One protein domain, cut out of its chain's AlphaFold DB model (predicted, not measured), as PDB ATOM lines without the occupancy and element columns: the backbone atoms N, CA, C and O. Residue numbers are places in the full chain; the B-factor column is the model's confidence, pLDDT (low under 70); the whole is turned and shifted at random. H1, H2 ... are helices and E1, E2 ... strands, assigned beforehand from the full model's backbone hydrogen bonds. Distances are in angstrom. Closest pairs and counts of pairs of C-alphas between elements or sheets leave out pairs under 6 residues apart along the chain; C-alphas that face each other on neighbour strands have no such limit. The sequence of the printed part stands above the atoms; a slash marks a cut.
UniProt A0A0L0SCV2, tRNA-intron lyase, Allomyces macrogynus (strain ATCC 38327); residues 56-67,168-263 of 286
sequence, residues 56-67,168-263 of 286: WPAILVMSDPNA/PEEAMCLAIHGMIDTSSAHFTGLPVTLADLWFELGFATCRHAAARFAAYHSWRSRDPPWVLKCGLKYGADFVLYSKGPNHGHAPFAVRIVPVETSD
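What this domain is: This is residues 56 to 67 and 168 to 263 of the 286 residues of the protein "tRNA-intron lyase" of Allomyces macrogynus (strain ATCC 38327) (UniProt A0A0L0SCV2). Look first for a strongly twisted wall of four strands, E1 to E4, with the long helix H3 packed over one face. On the side of H3 away from the sheet, the helical hairpin of H1 and H2 makes a further part, and the loop of residues 177 to 193 runs out beyond it. The printed part has 108 residues with three named helices and four named strands, in the order E1 H1 H2 H3 E2 E3 E4; the sheet's order is E1 E4 E3 E2, all antiparallel. The class is mixed, helices and strands, with under half of the residues in named elements. The whole is only just compact, close to loose, with a radius of gyration of the C-alphas of 15.3 A and spans of 51 by 39 by 27 A.

Where its parts are: Find C-alpha 58 at (22.432, -48.468, -10.942); from there strand E1, residues 58 to 63, runs 15.9 A. E4 is residues 252 to 258, 18.9 A long, and ends at C-alpha 258 at (22.259, -42.696, -9.467). E3 is residues 238 to 241 and E2 residues 227 to 230. Helix H3 begins at C-alpha 207 at (22.101, -41.719, -2.601) and runs 20.0 A to residue 220. H1 is residues 168 to 176, 12.3 A long, and H2 residues 194 to 200.

How they stand to each other: Start at the sheet, whose edge strands are E1 and E2. E2, E3 and E4 form a meander, each strand the antiparallel neighbour of the one before. In the hairpin of E2 and E3, look at N 241 and O 227, 2.8 A apart; in that of E3 and E4, at N 254 and O 238, also 2.8 A. E1 and E4 are antiparallel at 150 degrees, with C-alphas 62 and 254 facing each other at 5.3 A, but no backbone N and O across this pair are within hydrogen-bond range. H3 is on one face of the sheet, making two layers; its closest C-alphas to E4 are those of Ala 211 and Pro 258, 6.0 A apart. H1 touches H3 at residues 212 to 217 of H3 alone, at a steep tilt of 57 degrees, the same way; the closest C-alphas are those of Glu 169 and Phe 213, 5.0 A. In their helical hairpin, H1 and H2 touch at a shallow tilt of 17 degrees, opposite ways, closest at the C-alphas of Ile 176 and Leu 194, 7.1 A. H1 and H2 are not on the sheet, and H2 is apart from H3. In H1, H2 and H3 every O i to N i+4 pair is within hydrogen-bond range.

The domain as a whole: The two C-alphas farthest apart are those of Ala 67 and Thr 188, 51.1 A. Residues 68 to 167 are not printed, and C-alphas 67 and 168 stand 30.8 A apart across this cut. Of the links printed whole, H1 to H2 is long, with 17 residues, and the others are short. The mean pLDDT of the printed part is 84.2; residues 56 to 67, 186 to 190 and 261 to 263 are under 70, and E1 has a mean of 35.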
ATOM      1  N   TRP A  56      18.345 -50.992  -5.875       36.34
ATOM      2  CA  TRP A  56      18.230 -49.794  -6.701       36.34
ATOM      3  C   TRP A  56      18.888 -50.061  -8.062       36.34
ATOM      4  O   TRP A  56      20.021 -50.552  -8.085       36.34
ATOM      5  N   PRO A  57      18.235 -49.744  -9.195       34.31
ATOM      6  CA  PRO A  57      18.880 -49.850 -10.496       34.31
ATOM      7  C   PRO A  57      20.016 -48.818 -10.575       34.31
ATOM      8  O   PRO A  57      19.779 -47.612 -10.527       34.31
ATOM      9  N   ALA A  58      21.258 -49.293 -10.672       33.22
ATOM     10  CA  ALA A  58      22.432 -48.468 -10.942       33.22
ATOM     11  C   ALA A  58      22.877 -48.713 -12.385       33.22
ATOM     12  O   ALA A  58      23.042 -49.859 -12.803       33.22
ATOM     13  N   ILE A  59      23.072 -47.639 -13.147       39.00
ATOM     14  CA  ILE A  59      23.641 -47.725 -14.492       39.00
ATOM     15  C   ILE A  59      25.126 -47.469 -14.383       39.00
ATOM     16  O   ILE A  59      25.577 -46.515 -13.745       39.00
ATOM     17  N   LEU A  60      25.874 -48.329 -15.050       37.19
ATOM     18  CA  LEU A  60      27.304 -48.223 -15.160       37.19
ATOM     19  C   LEU A  60      27.667 -47.628 -16.518       37.19
ATOM     20  O   LEU A  60      27.345 -48.206 -17.556       37.19
ATOM     21  N   VAL A  61      28.372 -46.503 -16.504       36.97
ATOM     22  CA  VAL A  61      29.019 -45.976 -17.706       36.97
ATOM     23  C   VAL A  61      30.471 -46.426 -17.666       36.97
ATOM     24  O   VAL A  61      31.236 -45.998 -16.799       36.97
ATOM     25  N   MET A  62      30.832 -47.331 -18.575       32.59
ATOM     26  CA  MET A  62      32.213 -47.755 -18.788       32.59
ATOM     27  C   MET A  62      32.764 -46.986 -19.984       32.59
ATOM     28  O   MET A  62      32.265 -47.139 -21.101       32.59
ATOM     29  N   SER A  63      33.787 -46.171 -19.746       32.09
ATOM     30  CA  SER A  63      34.567 -45.556 -20.816       32.09
ATOM     31  C   SER A  63      35.885 -46.312 -20.946       32.09
ATOM     32  O   SER A  63      36.656 -46.390 -19.987       32.09
ATOM     33  N   ASP A  64      36.117 -46.893 -22.121       35.81
ATOM     34  CA  ASP A  64      37.414 -47.442 -22.514       35.81
ATOM     35  C   ASP A  64      38.236 -46.297 -23.137       35.81
ATOM     36  O   ASP A  64      37.779 -45.690 -24.108       35.81
ATOM     37  N   PRO A  65      39.419 -45.954 -22.602       41.22
ATOM     38  CA  PRO A  65      40.253 -44.890 -23.158       41.22
ATOM     39  C   PRO A  65      40.832 -45.218 -24.546       41.22
ATOM     40  O   PRO A  65      41.428 -44.336 -25.161       41.22
ATOM     41  N   ASN A  66      40.677 -46.451 -25.043       39.28
ATOM     42  CA  ASN A  66      41.232 -46.904 -26.319       39.28
ATOM     43  C   ASN A  66      40.175 -47.411 -27.322       39.28
ATOM     44  O   ASN A  66      40.537 -47.840 -28.418       39.28
ATOM     45  N   ALA A  67      38.881 -47.355 -26.983       37.84
ATOM     46  CA  ALA A  67      37.800 -47.780 -27.871       37.84
ATOM     47  C   ALA A  67      36.789 -46.653 -28.120       37.84
ATOM     48  O   ALA A  67      36.251 -46.049 -27.198       37.84
ATOM     49  N   PRO A 168      35.071 -46.658   2.002       95.38
ATOM     50  CA  PRO A 168      33.805 -46.998   2.657       95.38
ATOM     51  C   PRO A 168      33.144 -48.239   2.044       95.38
ATOM     52  O   PRO A 168      32.646 -49.112   2.754       95.38
ATOM     53  N   GLU A 169      33.178 -48.355   0.714       96.75
ATOM     54  CA  GLU A 169      32.599 -49.490   0.003       96.75
ATOM     55  C   GLU A 169      33.385 -50.794   0.229       96.75
ATOM     56  O   GLU A 169      32.784 -51.865   0.347       96.75
ATOM     57  N   GLU A 170      34.718 -50.711   0.342       96.06
ATOM     58  CA  GLU A 170      35.586 -51.843   0.694       96.06
ATOM     59  C   GLU A 170      35.302 -52.320   2.124       96.06
ATOM     60  O   GLU A 170      35.074 -53.513   2.330       96.06
ATOM     61  N   ALA A 171      35.259 -51.395   3.088       95.12
ATOM     62  CA  ALA A 171      35.004 -51.688   4.494       95.12
ATOM     63  C   ALA A 171      33.641 -52.367   4.692       95.12
ATOM     64  O   ALA A 171      33.561 -53.426   5.312       95.12
ATOM     65  N   MET A 172      32.576 -51.818   4.098       95.69
ATOM     66  CA  MET A 172      31.241 -52.416   4.176       95.69
ATOM     67  C   MET A 172      31.200 -53.816   3.551       95.69
ATOM     68  O   MET A 172      30.611 -54.731   4.119       95.69
ATOM     69  N   CYS A 173      31.847 -54.010   2.398       95.44
ATOM     70  CA  CYS A 173      31.887 -55.305   1.720       95.44
ATOM     71  C   CYS A 173      32.611 -56.367   2.564       95.44
ATOM     72  O   CYS A 173      32.082 -57.457   2.782       95.44
ATOM     73  N   LEU A 174      33.783 -56.035   3.113       95.25
ATOM     74  CA  LEU A 174      34.529 -56.930   4.000       95.25
ATOM     75  C   LEU A 174      33.749 -57.249   5.283       95.25
ATOM     76  O   LEU A 174      33.734 -58.403   5.713       95.25
ATOM     77  N   ALA A 175      33.059 -56.260   5.862       94.38
ATOM     78  CA  ALA A 175      32.231 -56.452   7.051       94.38
ATOM     79  C   ALA A 175      31.036 -57.385   6.778       94.38
ATOM     80  O   ALA A 175      30.756 -58.283   7.575       94.38
ATOM     81  N   ILE A 176      30.356 -57.231   5.632       94.31
ATOM     82  CA  ILE A 176      29.259 -58.122   5.207       94.31
ATOM     83  C   ILE A 176      29.751 -59.563   5.056       94.31
ATOM     84  O   ILE A 176      29.072 -60.491   5.495       94.31
ATOM     85  N   HIS A 177      30.941 -59.754   4.481       93.31
ATOM     86  CA  HIS A 177      31.556 -61.073   4.335       93.31
ATOM     87  C   HIS A 177      32.170 -61.624   5.633       93.31
ATOM     88  O   HIS A 177      32.673 -62.744   5.630       93.31
ATOM     89  N   GLY A 178      32.127 -60.871   6.738       92.19
ATOM     90  CA  GLY A 178      32.683 -61.291   8.025       92.19
ATOM     91  C   GLY A 178      34.210 -61.379   8.041       92.19
ATOM     92  O   GLY A 178      34.755 -62.135   8.836       92.19
ATOM     93  N   MET A 179      34.892 -60.642   7.160       93.12
ATOM     94  CA  MET A 179      36.356 -60.641   7.054       93.12
ATOM     95  C   MET A 179      37.028 -59.618   7.974       93.12
ATOM     96  O   MET A 179      38.230 -59.712   8.203       93.12
ATOM     97  N   ILE A 180      36.274 -58.629   8.465       91.56
ATOM     98  CA  ILE A 180      36.759 -57.614   9.403       91.56
ATOM     99  C   ILE A 180      35.740 -57.392  10.520       91.56
ATOM    100  O   ILE A 180      34.530 -57.427  10.279       91.56
ATOM    101  N   ASP A 181      36.244 -57.110  11.718       86.94
ATOM    102  CA  ASP A 181      35.452 -56.588  12.827       86.94
ATOM    103  C   ASP A 181      35.508 -55.060  12.828       86.94
ATOM    104  O   ASP A 181      36.560 -54.451  12.622       86.94
ATOM    105  N   THR A 182      34.362 -54.422  13.055       88.06
ATOM    106  CA  THR A 182      34.235 -52.962  13.020       88.06
ATOM    107  C   THR A 182      33.948 -52.402  14.404       88.06
ATOM    108  O   THR A 182      33.030 -52.850  15.094       88.06
ATOM    109  N   SER A 183      34.703 -51.376  14.788       84.75
ATOM    110  CA  SER A 183      34.485 -50.591  16.004       84.75
ATOM    111  C   SER A 183      34.448 -49.106  15.653       84.75
ATOM    112  O   SER A 183      35.085 -48.678  14.690       84.75
ATOM    113  N   SER A 184      33.672 -48.322  16.401       79.56
ATOM    114  CA  SER A 184      33.602 -46.870  16.222       79.56
ATOM    115  C   SER A 184      34.525 -46.187  17.223       79.56
ATOM    116  O   SER A 184      34.561 -46.553  18.396       79.56
ATOM    117  N   ALA A 185      35.245 -45.158  16.775       71.94
ATOM    118  CA  ALA A 185      35.995 -44.287  17.677       71.94
ATOM    119  C   ALA A 185      35.059 -43.408  18.528       71.94
ATOM    120  O   ALA A 185      35.419 -43.026  19.639       71.94
ATOM    121  N   HIS A 186      33.854 -43.107  18.027       65.31
ATOM    122  CA  HIS A 186      32.870 -42.262  18.712       65.31
ATOM    123  C   HIS A 186      32.116 -42.995  19.820       65.31
ATOM    124  O   HIS A 186      31.735 -42.383  20.816       65.31
ATOM    125  N   PHE A 187      31.922 -44.306  19.665       59.69
ATOM    126  CA  PHE A 187      31.262 -45.152  20.651       59.69
ATOM    127  C   PHE A 187      32.278 -46.146  21.202       59.69
ATOM    128  O   PHE A 187      32.581 -47.155  20.571       59.69
ATOM    129  N   THR A 188      32.816 -45.824  22.378       58.97
ATOM    130  CA  THR A 188      33.869 -46.543  23.109       58.97
ATOM    131  C   THR A 188      33.789 -48.069  22.973       58.97
ATOM    132  O   THR A 188      33.062 -48.728  23.715       58.97
ATOM    133  N   GLY A 189      34.558 -48.628  22.032       60.41
ATOM    134  CA  GLY A 189      34.894 -50.053  21.946       60.41
ATOM    135  C   GLY A 189      33.743 -51.028  21.674       60.41
ATOM    136  O   GLY A 189      33.969 -52.236  21.721       60.41
ATOM    137  N   LEU A 190      32.526 -50.551  21.395       69.94
ATOM    138  CA  LEU A 190      31.411 -51.441  21.087       69.94
ATOM    139  C   LEU A 190      31.481 -51.908  19.625       69.94
ATOM    140  O   LEU A 190      31.788 -51.105  18.737       69.94
ATOM    141  N   PRO A 191      31.188 -53.195  19.357       74.62
ATOM    142  CA  PRO A 191      31.105 -53.691  17.994       74.62
ATOM    143  C   PRO A 191      29.973 -52.964  17.270       74.62
ATOM    144  O   PRO A 191      28.823 -52.971  17.715       74.62
ATOM    145  N   VAL A 192      30.314 -52.334  16.152       85.62
ATOM    146  CA  VAL A 192      29.366 -51.614  15.300       85.62
ATOM    147  C   VAL A 192      28.597 -52.649  14.489       85.62
ATOM    148  O   VAL A 192      29.201 -53.528  13.868       85.62
ATOM    149  N   THR A 193      27.263 -52.597  14.505       90.06
ATOM    150  CA  THR A 193      26.469 -53.506  13.669       90.06
ATOM    151  C   THR A 193      26.570 -53.103  12.197       90.06
ATOM    152  O   THR A 193      26.885 -51.961  11.879       90.06
ATOM    153  N   LEU A 194      26.250 -54.009  11.265       92.50
ATOM    154  CA  LEU A 194      26.223 -53.664   9.833       92.50
ATOM    155  C   LEU A 194      25.265 -52.503   9.522       92.50
ATOM    156  O   LEU A 194      25.526 -51.727   8.609       92.50
ATOM    157  N   ALA A 195      24.166 -52.388  10.273       91.81
ATOM    158  CA  ALA A 195      23.230 -51.281  10.124       91.81
ATOM    159  C   ALA A 195      23.871 -49.966  10.578       91.81
ATOM    160  O   ALA A 195      23.835 -48.991   9.835       91.81
ATOM    161  N   ASP A 196      24.514 -49.953  11.743       91.19
ATOM    162  CA  ASP A 196      25.198 -48.761  12.252       91.19
ATOM    163  C   ASP A 196      26.334 -48.345  11.312       91.19
ATOM    164  O   ASP A 196      26.422 -47.183  10.933       91.19
ATOM    165  N   LEU A 197      27.130 -49.306  10.830       92.12
ATOM    166  CA  LEU A 197      28.188 -49.067   9.848       92.12
ATOM    167  C   LEU A 197      27.629 -48.459   8.554       92.12
ATOM    168  O   LEU A 197      28.231 -47.555   7.981       92.12
ATOM    169  N   TRP A 198      26.457 -48.917   8.108       93.81
ATOM    170  CA  TRP A 198      25.780 -48.364   6.939       93.81
ATOM    171  C   TRP A 198      25.393 -46.887   7.117       93.81
ATOM    172  O   TRP A 198      25.499 -46.097   6.173       93.81
ATOM    173  N   PHE A 199      24.956 -46.503   8.319       92.75
ATOM    174  CA  PHE A 199      24.662 -45.109   8.655       92.75
ATOM    175  C   PHE A 199      25.939 -44.272   8.795       92.75
ATOM    176  O   PHE A 199      26.019 -43.207   8.186       92.75
ATOM    177  N   GLU A 200      26.934 -44.768   9.533       89.69
ATOM    178  CA  GLU A 200      28.210 -44.087   9.802       89.69
ATOM    179  C   GLU A 200      29.009 -43.819   8.519       89.69
ATOM    180  O   GLU A 200      29.560 -42.737   8.331       89.69
ATOM    181  N   LEU A 201      29.007 -44.761   7.571       91.06
ATOM    182  CA  LEU A 201      29.648 -44.588   6.262       91.06
ATOM    183  C   LEU A 201      28.827 -43.720   5.287       91.06
ATOM    184  O   LEU A 201      29.225 -43.529   4.137       91.06
ATOM    185  N   GLY A 202      27.681 -43.183   5.719       91.94
ATOM    186  CA  GLY A 202      26.876 -42.231   4.951       91.94
ATOM    187  C   GLY A 202      26.035 -42.846   3.829       91.94
ATOM    188  O   GLY A 202      25.462 -42.114   3.019       91.94
ATOM    189  N   PHE A 203      25.903 -44.173   3.767       93.12
ATOM    190  CA  PHE A 203      25.105 -44.828   2.726       93.12
ATOM    191  C   PHE A 203      23.601 -44.594   2.898       93.12
ATOM    192  O   PHE A 203      22.859 -44.567   1.921       93.12
ATOM    193  N   ALA A 204      23.131 -44.384   4.128       90.50
ATOM    194  CA  ALA A 204      21.727 -44.059   4.382       90.50
ATOM    195  C   ALA A 204      21.346 -42.621   3.993       90.50
ATOM    196  O   ALA A 204      20.181 -42.351   3.704       90.50
ATOM    197  N   THR A 205      22.305 -41.694   4.013       90.94
ATOM    198  CA  THR A 205      22.059 -40.256   3.830       90.94
ATOM    199  C   THR A 205      22.401 -39.781   2.421       90.94
ATOM    200  O   THR A 205      21.768 -38.857   1.913       90.94
ATOM    201  N   CYS A 206      23.363 -40.428   1.759       92.69
ATOM    202  CA  CYS A 206      23.816 -40.065   0.424       92.69
ATOM    203  C   CYS A 206      23.457 -41.148  -0.600       92.69
ATOM    204  O   CYS A 206      24.069 -42.216  -0.656       92.69
ATOM    205  N   ARG A 207      22.506 -40.834  -1.492       90.31
ATOM    206  CA  ARG A 207      22.101 -41.719  -2.601       90.31
ATOM    207  C   ARG A 207      23.288 -42.125  -3.481       90.31
ATOM    208  O   ARG A 207      23.360 -43.272  -3.910       90.31
ATOM    209  N   HIS A 208      24.219 -41.201  -3.741       92.25
ATOM    210  CA  HIS A 208      25.421 -41.494  -4.527       92.25
ATOM    211  C   HIS A 208      26.324 -42.511  -3.827       92.25
ATOM    212  O   HIS A 208      26.786 -43.449  -4.468       92.25
ATOM    213  N   ALA A 209      26.510 -42.393  -2.508       93.19
ATOM    214  CA  ALA A 209      27.290 -43.355  -1.734       93.19
ATOM    215  C   ALA A 209      26.649 -44.753  -1.767       93.19
ATOM    216  O   ALA A 209      27.336 -45.740  -2.027       93.19
ATOM    217  N   ALA A 210      25.326 -44.844  -1.586       94.38
ATOM    218  CA  ALA A 210      24.604 -46.114  -1.694       94.38
ATOM    219  C   ALA A 210      24.734 -46.744  -3.093       94.38
ATOM    220  O   ALA A 210      24.977 -47.945  -3.213       94.38
ATOM    221  N   ALA A 211      24.615 -45.938  -4.155       94.88
ATOM    222  CA  ALA A 211      24.778 -46.401  -5.532       94.88
ATOM    223  C   ALA A 211      26.214 -46.875  -5.814       94.88
ATOM    224  O   ALA A 211      26.407 -47.914  -6.451       94.88
ATOM    225  N   ARG A 212      27.224 -46.158  -5.304       96.06
ATOM    226  CA  ARG A 212      28.633 -46.562  -5.393       96.06
ATOM    227  C   ARG A 212      28.878 -47.895  -4.702       96.06
ATOM    228  O   ARG A 212      29.505 -48.764  -5.302       96.06
ATOM    229  N   PHE A 213      28.336 -48.091  -3.499       97.25
ATOM    230  CA  PHE A 213      28.431 -49.372  -2.804       97.25
ATOM    231  C   PHE A 213      27.739 -50.501  -3.579       97.25
ATOM    232  O   PHE A 213      28.331 -51.563  -3.760       97.25
ATOM    233  N   ALA A 214      26.526 -50.275  -4.091       95.81
ATOM    234  CA  ALA A 214      25.807 -51.275  -4.881       95.81
ATOM    235  C   ALA A 214      26.604 -51.703  -6.127       95.81
ATOM    236  O   ALA A 214      26.740 -52.898  -6.404       95.81
ATOM    237  N   ALA A 215      27.188 -50.737  -6.843       95.88
ATOM    238  CA  ALA A 215      28.061 -51.010  -7.978       95.88
ATOM    239  C   ALA A 215      29.332 -51.761  -7.554       95.88
ATOM    240  O   ALA A 215      29.685 -52.765  -8.176       95.88
ATOM    241  N   TYR A 216      29.989 -51.320  -6.479       96.88
ATOM    242  CA  TYR A 216      31.188 -51.963  -5.943       96.88
ATOM    243  C   TYR A 216      30.925 -53.430  -5.580       96.88
ATOM    244  O   TYR A 216      31.640 -54.322  -6.037       96.88
ATOM    245  N   HIS A 217      29.856 -53.693  -4.826       96.06
ATOM    246  CA  HIS A 217      29.451 -55.038  -4.437       96.06
ATOM    247  C   HIS A 217      29.129 -55.900  -5.666       96.06
ATOM    248  O   HIS A 217      29.659 -56.999  -5.790       96.06
ATOM    249  N   SER A 218      28.354 -55.384  -6.631       95.25
ATOM    250  CA  SER A 218      28.038 -56.105  -7.874       95.25
ATOM    251  C   SER A 218      29.293 -56.547  -8.628       95.25
ATOM    252  O   SER A 218      29.380 -57.697  -9.050       95.25
ATOM    253  N   TRP A 219      30.287 -55.667  -8.773       95.50
ATOM    254  CA  TRP A 219      31.530 -56.003  -9.466       95.50
ATOM    255  C   TRP A 219      32.420 -56.986  -8.697       95.50
ATOM    256  O   TRP A 219      33.112 -57.793  -9.324       95.50
ATOM    257  N   ARG A 220      32.382 -56.964  -7.359       94.50
ATOM    258  CA  ARG A 220      33.089 -57.945  -6.519       94.50
ATOM    259  C   ARG A 220      32.402 -59.308  -6.485       94.50
ATOM    260  O   ARG A 220      33.097 -60.296  -6.290       94.50
ATOM    261  N   SER A 221      31.088 -59.373  -6.701       93.31
ATOM    262  CA  SER A 221      30.316 -60.624  -6.752       93.31
ATOM    263  C   SER A 221      30.296 -61.306  -8.128       93.31
ATOM    264  O   SER A 221      29.647 -62.339  -8.278       93.31
ATOM    265  N   ARG A 222      30.955 -60.743  -9.149       93.94
ATOM    266  CA  ARG A 222      31.096 -61.388 -10.466       93.94
ATOM    267  C   ARG A 222      32.059 -62.572 -10.405       93.94
ATOM    268  O   ARG A 222      32.907 -62.637  -9.520       93.94
ATOM    269  N   ASP A 223      31.954 -63.460 -11.388       94.44
ATOM    270  CA  ASP A 223      32.886 -64.568 -11.592       94.44
ATOM    271  C   ASP A 223      33.483 -64.483 -13.014       94.44
ATOM    272  O   ASP A 223      32.733 -64.646 -13.980       94.44
ATOM    273  N   PRO A 224      34.780 -64.145 -13.174       91.12
ATOM    274  CA  PRO A 224      35.732 -63.792 -12.117       91.12
ATOM    275  C   PRO A 224      35.460 -62.401 -11.496       91.12
ATOM    276  O   PRO A 224      34.925 -61.507 -12.167       91.12
ATOM    277  N   PRO A 225      35.843 -62.183 -10.223       93.75
ATOM    278  CA  PRO A 225      35.629 -60.911  -9.543       93.75
ATOM    279  C   PRO A 225      36.609 -59.844 -10.031       93.75
ATOM    280  O   PRO A 225      37.782 -60.121 -10.285       93.75
ATOM    281  N   TRP A 226      36.148 -58.597 -10.084       95.69
ATOM    282  CA  TRP A 226      36.997 -57.455 -10.424       95.69
ATOM    283  C   TRP A 226      37.580 -56.800  -9.173       95.69
ATOM    284  O   TRP A 226      36.947 -56.764  -8.117       95.69
ATOM    285  N   VAL A 227      38.782 -56.233  -9.296       95.94
ATOM    286  CA  VAL A 227      39.420 -55.437  -8.241       95.94
ATOM    287  C   VAL A 227      39.152 -53.961  -8.513       95.94
ATOM    288  O   VAL A 227      39.644 -53.404  -9.493       95.94
ATOM    289  N   LEU A 228      38.374 -53.321  -7.642       96.81
ATOM    290  CA  LEU A 228      38.037 -51.904  -7.748       96.81
ATOM    291  C   LEU A 228      38.983 -51.089  -6.879       96.81
ATOM    292  O   LEU A 228      39.291 -51.481  -5.754       96.81
ATOM    293  N   LYS A 229      39.418 -49.940  -7.390       96.12
ATOM    294  CA  LYS A 229      40.168 -48.936  -6.627       96.12
ATOM    295  C   LYS A 229      39.614 -47.541  -6.868       96.12
ATOM    296  O   LYS A 229      38.853 -47.328  -7.809       96.12
ATOM    297  N   CYS A 230      39.997 -46.601  -6.005       96.06
ATOM    298  CA  CYS A 230      39.597 -45.201  -6.112       96.06
ATOM    299  C   CYS A 230      39.945 -44.632  -7.500       96.06
ATOM    300  O   CYS A 230      41.098 -44.692  -7.930       96.06
ATOM    301  N   GLY A 231      38.944 -44.082  -8.190       95.31
ATOM    302  CA  GLY A 231      39.094 -43.496  -9.524       95.31
ATOM    303  C   GLY A 231      39.449 -42.007  -9.537       95.31
ATOM    304  O   GLY A 231      39.540 -41.432 -10.620       95.31
ATOM    305  N   LEU A 232      39.669 -41.376  -8.373       94.50
ATOM    306  CA  LEU A 232      39.782 -39.915  -8.240       94.50
ATOM    307  C   LEU A 232      40.861 -39.304  -9.147       94.50
ATOM    308  O   LEU A 232      40.634 -38.263  -9.760       94.50
ATOM    309  N   LYS A 233      42.002 -39.988  -9.309       94.00
ATOM    310  CA  LYS A 233      43.094 -39.570 -10.209       94.00
ATOM    311  C   LYS A 233      42.654 -39.441 -11.678       94.00
ATOM    312  O   LYS A 233      43.270 -38.698 -12.433       94.00
ATOM    313  N   TYR A 234      41.610 -40.161 -12.076       93.88
ATOM    314  CA  TYR A 234      41.106 -40.234 -13.448       93.88
ATOM    315  C   TYR A 234      39.754 -39.526 -13.617       93.88
ATOM    316  O   TYR A 234      39.098 -39.707 -14.638       93.88
ATOM    317  N   GLY A 235      39.304 -38.754 -12.618       94.88
ATOM    318  CA  GLY A 235      37.991 -38.101 -12.653       94.88
ATOM    319  C   GLY A 235      36.817 -39.086 -12.645       94.88
ATOM    320  O   GLY A 235      35.736 -38.763 -13.135       94.88
ATOM    321  N   ALA A 236      37.030 -40.290 -12.110       96.25
ATOM    322  CA  ALA A 236      36.054 -41.372 -12.055       96.25
ATOM    323  C   ALA A 236      35.765 -41.783 -10.602       96.25
ATOM    324  O   ALA A 236      36.540 -41.490  -9.691       96.25
ATOM    325  N   ASP A 237      34.663 -42.498 -10.371       95.62
ATOM    326  CA  ASP A 237      34.356 -43.057  -9.051       95.62
ATOM    327  C   ASP A 237      35.281 -44.240  -8.738       95.62
ATOM    328  O   ASP A 237      35.890 -44.292  -7.665       95.62
ATOM    329  N   PHE A 238      35.440 -45.146  -9.708       97.56
ATOM    330  CA  PHE A 238      36.294 -46.325  -9.598       97.56
ATOM    331  C   PHE A 238      37.155 -46.539 -10.840       97.56
ATOM    332  O   PHE A 238      36.812 -46.131 -11.947       97.56
ATOM    333  N   VAL A 239      38.253 -47.261 -10.648       97.19
ATOM    334  CA  VAL A 239      38.987 -47.942 -11.715       97.19
ATOM    335  C   VAL A 239      38.930 -49.447 -11.493       97.19
ATOM    336  O   VAL A 239      39.059 -49.918 -10.360       97.19
ATOM    337  N   LEU A 240      38.712 -50.192 -12.572       96.94
ATOM    338  CA  LEU A 240      38.549 -51.644 -12.550       96.94
ATOM    339  C   LEU A 240      39.829 -52.323 -13.022       96.94
ATOM    340  O   LEU A 240      40.296 -52.052 -14.122       96.94
ATOM    341  N   TYR A 241      40.344 -53.256 -12.230       96.81
ATOM    342  CA  TYR A 241      41.432 -54.152 -12.605       96.81
ATOM    343  C   TYR A 241      40.927 -55.593 -12.664       96.81
ATOM    344  O   TYR A 241      40.163 -56.022 -11.799       96.81
ATOM    345  N   SER A 242      41.412 -56.370 -13.631       93.88
ATOM    346  CA  SER A 242      41.105 -57.805 -13.731       93.88
ATOM    347  C   SER A 242      41.796 -58.624 -12.634       93.88
ATOM    348  O   SER A 242      41.191 -59.515 -12.053       93.88
ATOM    349  N   LYS A 243      43.065 -58.312 -12.331       91.12
ATOM    350  CA  LYS A 243      43.888 -59.007 -11.316       91.12
ATOM    351  C   LYS A 243      44.448 -58.088 -10.222       91.12
ATOM    352  O   LYS A 243      45.020 -58.561  -9.246       91.12
ATOM    353  N   GLY A 244      44.314 -56.775 -10.382       91.81
ATOM    354  CA  GLY A 244      44.788 -55.757  -9.440       91.81
ATOM    355  C   GLY A 244      45.948 -54.894  -9.965       91.81
ATOM    356  O   GLY A 244      46.506 -55.196 -11.020       91.81
ATOM    357  N   PRO A 245      46.328 -53.837  -9.222       91.19
ATOM    358  CA  PRO A 245      47.275 -52.813  -9.683       91.19
ATOM    359  C   PRO A 245      48.688 -53.316  -9.996       91.19
ATOM    360  O   PRO A 245      49.349 -52.781 -10.878       91.19
ATOM    361  N   ASN A 246      49.142 -54.371  -9.313       93.50
ATOM    362  CA  ASN A 246      50.479 -54.940  -9.519       93.50
ATOM    363  C   ASN A 246      50.571 -55.817 -10.782       93.50
ATOM    364  O   ASN A 246      51.665 -56.200 -11.182       93.50
ATOM    365  N   HIS A 247      49.433 -56.158 -11.397       90.50
ATOM    366  CA  HIS A 247      49.345 -57.124 -12.496       90.50
ATOM    367  C   HIS A 247      49.047 -56.480 -13.858       90.50
ATOM    368  O   HIS A 247      48.925 -57.196 -14.852       90.50
ATOM    369  N   GLY A 248      48.897 -55.154 -13.919       91.44
ATOM    370  CA  GLY A 248      48.641 -54.420 -15.157       91.44
ATOM    371  C   GLY A 248      47.828 -53.146 -14.948       91.44
ATOM    372  O   GLY A 248      47.457 -52.789 -13.831       91.44
ATOM    373  N   HIS A 249      47.543 -52.457 -16.052       94.12
ATOM    374  CA  HIS A 249      46.718 -51.251 -16.048       94.12
ATOM    375  C   HIS A 249      45.232 -51.579 -15.869       94.12
ATOM    376  O   HIS A 249      44.763 -52.642 -16.274       94.12
ATOM    377  N   ALA A 250      44.487 -50.641 -15.280       94.94
ATOM    378  CA  ALA A 250      43.034 -50.710 -15.239       94.94
ATOM    379  C   ALA A 250      42.467 -50.429 -16.642       94.94
ATOM    380  O   ALA A 250      42.657 -49.315 -17.131       94.94
ATOM    381  N   PRO A 251      41.774 -51.383 -17.295       94.00
ATOM    382  CA  PRO A 251      41.164 -51.143 -18.604       94.00
ATOM    383  C   PRO A 251      40.000 -50.146 -18.569       94.00
ATOM    384  O   PRO A 251      39.683 -49.557 -19.596       94.00
ATOM    385  N   PHE A 252      39.357 -49.946 -17.413       95.81
ATOM    386  CA  PHE A 252      38.151 -49.122 -17.325       95.81
ATOM    387  C   PHE A 252      38.217 -48.112 -16.184       95.81
ATOM    388  O   PHE A 252      38.548 -48.457 -15.043       95.81
ATOM    389  N   ALA A 253      37.806 -46.885 -16.499       96.25
ATOM    390  CA  ALA A 253      37.411 -45.870 -15.536       96.25
ATOM    391  C   ALA A 253      35.877 -45.789 -15.513       96.25
ATOM    392  O   ALA A 253      35.225 -45.755 -16.559       96.25
ATOM    393  N   VAL A 254      35.299 -45.806 -14.316       95.31
ATOM    394  CA  VAL A 254      33.861 -45.964 -14.103       95.31
ATOM    395  C   VAL A 254      33.309 -44.777 -13.342       95.31
ATOM    396  O   VAL A 254      33.770 -44.468 -12.242       95.31
ATOM    397  N   ARG A 255      32.253 -44.178 -13.892       95.69
ATOM    398  CA  ARG A 255      31.425 -43.198 -13.194       95.69
ATOM    399  C   ARG A 255      30.078 -43.818 -12.844       95.69
ATOM    400  O   ARG A 255      29.423 -44.419 -13.696       95.69
ATOM    401  N   ILE A 256      29.680 -43.672 -11.590       94.62
ATOM    402  CA  ILE A 256      28.390 -44.111 -11.076       94.62
ATOM    403  C   ILE A 256      27.420 -42.945 -11.198       94.62
ATOM    404  O   ILE A 256      27.711 -41.833 -10.767       94.62
ATOM    405  N   VAL A 257      26.260 -43.193 -11.795       91.69
ATOM    406  CA  VAL A 257      25.193 -42.198 -11.888       91.69
ATOM    407  C   VAL A 257      23.950 -42.799 -11.238       91.69
ATOM    408  O   VAL A 257      23.399 -43.766 -11.770       91.69
ATOM    409  N   PRO A 258      23.519 -42.289 -10.069       88.25
ATOM    410  CA  PRO A 258      22.259 -42.696  -9.467       88.25
ATOM    411  C   PRO A 258      21.102 -42.281 -10.368       88.25
ATOM    412  O   PRO A 258      21.064 -41.151 -10.846       88.25
ATOM    413  N   VAL A 259      20.150 -43.184 -10.575       84.50
ATOM    414  CA  VAL A 259      19.004 -42.955 -11.457       84.50
ATOM    415  C   VAL A 259      17.728 -42.972 -10.621       84.50
ATOM    416  O   VAL A 259      17.585 -43.805  -9.724       84.50
ATOM    417  N   GLU A 260      16.814 -42.032 -10.872       73.88
ATOM    418  CA  GLU A 260      15.559 -41.928 -10.110       73.88
ATOM    419  C   GLU A 260      14.476 -42.881 -10.623       73.88
ATOM    420  O   GLU A 260      13.725 -43.456  -9.835       73.88
ATOM    421  N   THR A 261      14.427 -43.092 -11.938       66.88
ATOM    422  CA  THR A 261      13.443 -43.937 -12.627       66.88
ATOM    423  C   THR A 261      14.114 -44.719 -13.747       66.88
ATOM    424  O   THR A 261      14.937 -44.165 -14.475       66.88
ATOM    425  N   SER A 262      13.725 -45.984 -13.939       61.62
ATOM    426  CA  SER A 262      14.255 -46.876 -14.988       61.62
ATOM    427  C   SER A 262      14.232 -46.270 -16.396       61.62
ATOM    428  O   SER A 262      15.056 -46.622 -17.233       61.62
ATOM    429  N   ASP A 263      13.333 -45.325 -16.648       62.78
ATOM    430  CA  ASP A 263      13.138 -44.707 -17.962       62.78
ATOM    431  C   ASP A 263      14.282 -43.755 -18.354       62.78
ATOM    432  O   ASP A 263      14.486 -43.465 -19.531       62.78
TER     433      ASP A 263